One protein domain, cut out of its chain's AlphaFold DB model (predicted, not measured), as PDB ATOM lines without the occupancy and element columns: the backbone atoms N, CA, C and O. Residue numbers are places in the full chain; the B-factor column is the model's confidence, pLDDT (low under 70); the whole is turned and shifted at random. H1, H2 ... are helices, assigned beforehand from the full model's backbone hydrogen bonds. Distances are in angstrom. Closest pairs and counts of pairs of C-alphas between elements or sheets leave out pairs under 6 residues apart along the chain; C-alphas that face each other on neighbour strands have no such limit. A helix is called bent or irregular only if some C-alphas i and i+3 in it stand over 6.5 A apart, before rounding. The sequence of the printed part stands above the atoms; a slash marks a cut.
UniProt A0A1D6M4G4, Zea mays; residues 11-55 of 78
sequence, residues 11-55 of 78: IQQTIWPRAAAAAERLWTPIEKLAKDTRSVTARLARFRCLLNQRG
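What this domain is: This is residues 11 to 55 of the 78 residues of a protein of Zea mays (UniProt A0A1D6M4G4). The printed part folds back on itself as a loose, elongated U: H1 and then H2 follow one another along one arm, residues 28 to 37 make the turn, and the long helix H3 runs back as the other arm. The two arms are not side by side but cross at a steep angle where H2 comes near H3, and residues 26 to 32 stick out at the closed end of the U. The printed part has 45 residues with three named helices, in the order H1, H2, H3, and no named strand; the class is all helix. The whole is only just compact, close to loose, with a radius of gyration of the C-alphas of 11.2 A, and the C-alphas span 33 by 18 by 15 A.

Where its parts are: H1 is a short helix of residues 11 to 15, 6.2 A from first to last C-alpha, and C-alpha 11 is at (131.565, 234.180, 160.559). After a tight link of 2 residues, Trp 16 and Pro 17, H2 holds residues 18 to 27 and is 14.5 A long from C-alpha 18 to C-alpha 27, the latter at (133.125, 213.092, 151.476). A short link of 10 residues leads to H3, residues 38 to 53, the longest helix, 23.8 A from first to last C-alpha. C-alpha 53 is at (128.328, 221.741, 172.069). H3 is irregular: C-alphas 39 and 42 are 7.0 A apart, where about 5 A is found in a regular helix.

How they stand to each other: H1 and H2 meet only through their link. H2 and H3 are close but not clearly touching, with 2 pairs of C-alphas within 8 A. Their closest C-alphas, those of Ala 21 and Leu 44, are 7.4 A apart, and their centres are 12.1 A apart. They run opposite ways at a steep tilt of 65 degrees. H1 and H3 are apart. In H1 and H2 every O i to N i+4 pair is within hydrogen-bond range, and in H3 10 of 12 are.

The domain as a whole: The outline is elongated. The two C-alphas farthest apart are those of Glu 31 and Gly 55, at 33.2 A, while the first and last printed C-alphas, those of Ile 11 and Gly 55, are 13.2 A apart. Residues 26 to 32, of which 26 and 27 belong to H2, stand free. Neither link is long, and the printed part has no cut. It covers residues 11 to 55 of a chain of 78 residues. The mean pLDDT of the printed part is 94.2, and no printed residue is under 70.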
ATOM      1  N   ILE A  11     130.907 235.144 161.447       93.69
ATOM      2  CA  ILE A  11     131.565 234.180 160.559       93.69
ATOM      3  C   ILE A  11     131.100 232.740 160.804       93.69
ATOM      4  O   ILE A  11     130.860 231.990 159.853       93.69
ATOM      5  N   GLN A  12     130.926 232.340 162.065       94.88
ATOM      6  CA  GLN A  12     130.585 230.958 162.408       94.88
ATOM      7  C   GLN A  12     129.153 230.613 161.995       94.88
ATOM      8  O   GLN A  12     128.940 229.586 161.352       94.88
ATOM      9  N   GLN A  13     128.199 231.506 162.267       93.38
ATOM     10  CA  GLN A  13     126.794 231.373 161.880       93.38
ATOM     11  C   GLN A  13     126.642 231.443 160.356       93.38
ATOM     12  O   GLN A  13     125.726 230.858 159.778       93.38
ATOM     13  N   THR A  14     127.553 232.144 159.676       92.81
ATOM     14  CA  THR A  14     127.580 232.161 158.216       92.81
ATOM     15  C   THR A  14     128.039 230.820 157.653       92.81
ATOM     16  O   THR A  14     127.402 230.284 156.743       92.81
ATOM     17  N   ILE A  15     129.136 230.264 158.160       94.06
ATOM     18  CA  ILE A  15     129.722 229.033 157.615       94.06
ATOM     19  C   ILE A  15     128.884 227.809 158.001       94.06
ATOM     20  O   ILE A  15     128.586 226.958 157.157       94.06
ATOM     21  N   TRP A  16     128.476 227.716 159.263       95.12
ATOM     22  CA  TRP A  16     127.875 226.521 159.839       95.12
ATOM     23  C   TRP A  16     126.370 226.688 160.064       95.12
ATOM     24  O   TRP A  16     125.945 227.731 160.554       95.12
ATOM     25  N   PRO A  17     125.546 225.666 159.757       94.31
ATOM     26  CA  PRO A  17     125.908 224.294 159.376       94.31
ATOM     27  C   PRO A  17     126.054 224.061 157.858       94.31
ATOM     28  O   PRO A  17     126.286 222.931 157.439       94.31
ATOM     29  N   ARG A  18     125.934 225.094 157.013       93.75
ATOM     30  CA  ARG A  18     125.924 224.954 155.539       93.75
ATOM     31  C   ARG A  18     127.172 224.264 154.983       93.75
ATOM     32  O   ARG A  18     127.063 223.398 154.118       93.75
ATOM     33  N   ALA A  19     128.346 224.596 155.515       95.88
ATOM     34  CA  ALA A  19     129.594 223.943 155.137       95.88
ATOM     35  C   ALA A  19     129.607 222.440 155.466       95.88
ATOM     36  O   ALA A  19     130.220 221.670 154.735       95.88
ATOM     37  N   ALA A  20     128.883 221.995 156.501       96.19
ATOM     38  CA  ALA A  20     128.768 220.574 156.833       96.19
ATOM     39  C   ALA A  20     128.000 219.790 155.759       96.19
ATOM     40  O   ALA A  20     128.373 218.668 155.433       96.19
ATOM     41  N   ALA A  21     126.965 220.393 155.164       94.62
ATOM     42  CA  ALA A  21     126.231 219.774 154.061       94.62
ATOM     43  C   ALA A  21     127.112 219.623 152.809       94.62
ATOM     44  O   ALA A  21     127.102 218.574 152.162       94.62
ATOM     45  N   ALA A  22     127.920 220.642 152.493       95.56
ATOM     46  CA  ALA A  22     128.914 220.548 151.425       95.56
ATOM     47  C   ALA A  22     129.970 219.471 151.732       95.56
ATOM     48  O   ALA A  22     130.299 218.673 150.855       95.56
ATOM     49  N   ALA A  23     130.444 219.400 152.980       97.19
ATOM     50  CA  ALA A  23     131.392 218.384 153.421       97.19
ATOM     51  C   ALA A  23     130.834 216.962 153.249       97.19
ATOM     52  O   ALA A  23     131.525 216.116 152.695       97.19
ATOM     53  N   GLU A  24     129.579 216.700 153.634       96.38
ATOM     54  CA  GLU A  24     128.952 215.383 153.442       96.38
ATOM     55  C   GLU A  24     128.905 214.991 151.958       96.38
ATOM     56  O   GLU A  24     129.232 213.856 151.606       96.38
ATOM     57  N   ARG A  25     128.552 215.936 151.080       94.94
ATOM     58  CA  ARG A  25     128.446 215.694 149.637       94.94
ATOM     59  C   ARG A  25     129.793 215.430 148.965       94.94
ATOM     60  O   ARG A  25     129.835 214.668 148.008       94.94
ATOM     61  N   LEU A  26     130.866 216.053 149.454       97.06
ATOM     62  CA  LEU A  26     132.227 215.848 148.945       97.06
ATOM     63  C   LEU A  26     132.902 214.608 149.544       97.06
ATOM     64  O   LEU A  26     133.742 213.997 148.894       97.06
ATOM     65  N   TRP A  27     132.546 214.238 150.774       96.94
ATOM     66  CA  TRP A  27     133.125 213.092 151.476       96.94
ATOM     67  C   TRP A  27     132.477 211.760 151.085       96.94
ATOM     68  O   TRP A  27     133.129 210.716 151.075       96.94
ATOM     69  N   THR A  28     131.175 211.769 150.794       95.94
ATOM     70  CA  THR A  28     130.402 210.544 150.571       95.94
ATOM     71  C   THR A  28     130.523 210.076 149.117       95.94
ATOM     72  O   THR A  28     130.265 210.868 148.210       95.94
ATOM     73  N   PRO A  29     130.830 208.787 148.859       97.12
ATOM     74  CA  PRO A  29     130.755 208.225 147.512       97.12
ATOM     75  C   PRO A  29     129.368 208.429 146.895       97.12
ATOM     76  O   PRO A  29     128.360 208.283 147.587       97.12
ATOM     77  N   ILE A  30     129.307 208.702 145.588       94.81
ATOM     78  CA  ILE A  30     128.061 209.048 144.875       94.81
ATOM     79  C   ILE A  30     126.952 208.006 145.096       94.81
ATOM     80  O   ILE A  30     125.796 208.367 145.289       94.81
ATOM     81  N   GLU A  31     127.304 206.722 145.144       96.12
ATOM     82  CA  GLU A  31     126.373 205.604 145.362       96.12
ATOM     83  C   GLU A  31     125.677 205.641 146.731       96.12
ATOM     84  O   GLU A  31     124.562 205.141 146.880       96.12
ATOM     85  N   LYS A  32     126.330 206.235 147.736       94.31
ATOM     86  CA  LYS A  32     125.837 206.355 149.117       94.31
ATOM     87  C   LYS A  32     125.262 207.736 149.418       94.31
ATOM     88  O   LYS A  32     124.779 207.966 150.528       94.31
ATOM     89  N   LEU A  33     125.339 208.663 148.466       94.56
ATOM     90  CA  LEU A  33     124.830 210.009 148.640       94.56
ATOM     91  C   LEU A  33     123.299 209.976 148.702       94.56
ATOM     92  O   LEU A  33     122.635 209.385 147.848       94.56
ATOM     93  N   ALA A  34     122.731 210.627 149.714       93.38
ATOM     94  CA  ALA A  34     121.286 210.707 149.863       93.38
ATOM     95  C   ALA A  34     120.653 211.406 148.648       93.38
ATOM     96  O   ALA A  34     121.061 212.503 148.262       93.38
ATOM     97  N   LYS A  35     119.638 210.766 148.057       92.88
ATOM     98  CA  LYS A  35     118.878 211.320 146.924       92.88
ATOM     99  C   LYS A  35     117.828 212.335 147.372       92.88
ATOM    100  O   LYS A  35     117.572 213.299 146.660       92.88
ATOM    101  N   ASP A  36     117.241 212.115 148.548       93.00
ATOM    102  CA  ASP A  36     116.258 213.008 149.160       93.00
ATOM    103  C   ASP A  36     116.903 213.809 150.295       93.00
ATOM    104  O   ASP A  36     117.423 213.242 151.259       93.00
ATOM    105  N   THR A  37     116.834 215.135 150.206       89.00
ATOM    106  CA  THR A  37     117.372 216.048 151.218       89.00
ATOM    107  C   THR A  37     116.629 215.945 152.548       89.00
ATOM    108  O   THR A  37     117.257 216.102 153.595       89.00
ATOM    109  N   ARG A  38     115.334 215.593 152.541       90.06
ATOM    110  CA  ARG A  38     114.540 215.427 153.772       90.06
ATOM    111  C   ARG A  38     115.074 214.300 154.650       90.06
ATOM    112  O   ARG A  38     115.017 214.398 155.873       90.06
ATOM    113  N   SER A  39     115.656 213.268 154.036       90.44
ATOM    114  CA  SER A  39     116.284 212.153 154.757       90.44
ATOM    115  C   SER A  39     117.560 212.557 155.515       90.44
ATOM    116  O   SER A  39     117.964 211.872 156.453       90.44
ATOM    117  N   VAL A  40     118.177 213.689 155.152       93.25
ATOM    118  CA  VAL A  40     119.434 214.183 155.741       93.25
ATOM    119  C   VAL A  40     119.184 215.229 156.828       93.25
ATOM    120  O   VAL A  40     120.012 215.381 157.729       93.25
ATOM    121  N   THR A  41     118.033 215.910 156.802       90.50
ATOM    122  CA  THR A  41     117.698 217.011 157.721       90.50
ATOM    123  C   THR A  41     117.914 216.639 159.186       90.50
ATOM    124  O   THR A  41     118.611 217.357 159.901       90.50
ATOM    125  N   ALA A  42     117.420 215.478 159.625       90.00
ATOM    126  CA  ALA A  42     117.560 215.036 161.014       90.00
ATOM    127  C   ALA A  42     119.030 214.835 161.437       90.00
ATOM    128  O   ALA A  42     119.420 215.179 162.557       90.00
ATOM    129  N   ARG A  43     119.878 214.310 160.539       93.00
ATOM    130  CA  ARG A  43     121.315 214.146 160.808       93.00
ATOM    131  C   ARG A  43     122.024 215.496 160.847       93.00
ATOM    132  O   ARG A  43     122.843 215.714 161.739       93.00
ATOM    133  N   LEU A  44     121.691 216.405 159.932       93.69
ATOM    134  CA  LEU A  44     122.260 217.752 159.914       93.69
ATOM    135  C   LEU A  44     121.861 218.549 161.166       93.69
ATOM    136  O   LEU A  44     122.713 219.222 161.744       93.69
ATOM    137  N   ALA A  45     120.622 218.403 161.649       92.44
ATOM    138  CA  ALA A  45     120.159 218.988 162.909       92.44
ATOM    139  C   ALA A  45     120.973 218.493 164.108       92.44
ATOM    140  O   ALA A  45     121.489 219.278 164.911       92.44
ATOM    141  N   ARG A  46     121.203 217.179 164.180       93.81
ATOM    142  CA  ARG A  46     122.070 216.593 165.203       93.81
ATOM    143  C   ARG A  46     123.516 217.080 165.087       93.81
ATOM    144  O   ARG A  46     124.144 217.358 166.107       93.81
ATOM    145  N   PHE A  47     124.048 217.224 163.877       95.25
ATOM    146  CA  PHE A  47     125.397 217.753 163.670       95.25
ATOM    147  C   PHE A  47     125.510 219.225 164.089       95.25
ATOM    148  O   PHE A  47     126.464 219.601 164.766       95.25
ATOM    149  N   ARG A  48     124.494 220.044 163.796       94.25
ATOM    150  CA  ARG A  48     124.386 221.432 164.270       94.25
ATOM    151  C   ARG A  48     124.434 221.514 165.798       94.25
ATOM    152  O   ARG A  48     125.163 222.340 166.339       94.25
ATOM    153  N   CYS A  49     123.733 220.625 166.504       93.62
ATOM    154  CA  CYS A  49     123.865 220.514 167.961       93.62
ATOM    155  C   CYS A  49     125.291 220.186 168.409       93.62
ATOM    156  O   CYS A  49     125.791 220.796 169.350       93.62
ATOM    157  N   LEU A  50     125.942 219.226 167.748       96.00
ATOM    158  CA  LEU A  50     127.308 218.810 168.075       96.00
ATOM    159  C   LEU A  50     128.333 219.931 167.860       96.00
ATOM    160  O   LEU A  50     129.320 219.981 168.594       96.00
ATOM    161  N   LEU A  51     128.111 220.807 166.876       96.06
ATOM    162  CA  LEU A  51     128.912 222.012 166.655       96.06
ATOM    163  C   LEU A  51     128.741 223.005 167.806       96.06
ATOM    164  O   LEU A  51     129.732 223.418 168.404       96.06
ATOM    165  N   ASN A  52     127.496 223.296 168.192       93.69
ATOM    166  CA  ASN A  52     127.221 224.198 169.312       93.69
ATOM    167  C   ASN A  52     127.810 223.683 170.632       93.69
ATOM    168  O   ASN A  52     128.394 224.452 171.386       93.69
ATOM    169  N   GLN A  53     127.714 222.374 170.894       94.62
ATOM    170  CA  GLN A  53     128.328 221.741 172.069       94.62
ATOM    171  C   GLN A  53     129.860 221.862 172.082       94.62
ATOM    172  O   GLN A  53     130.469 221.791 173.143       94.62
ATOM    173  N   ARG A  54     130.484 222.050 170.914       96.75
ATOM    174  CA  ARG A  54     131.928 222.275 170.748       96.75
ATOM    175  C   ARG A  54     132.305 223.758 170.696       96.75
ATOM    176  O   ARG A  54     133.445 224.073 170.374       96.75
ATOM    177  N   GLY A  55     131.369 224.664 170.979       95.62
ATOM    178  CA  GLY A  55     131.613 226.107 170.947       95.62
ATOM    179  C   GLY A  55     131.648 226.717 169.544       95.62
ATOM    180  O   GLY A  55     132.061 227.862 169.396       95.62
TER     181      GLY A  55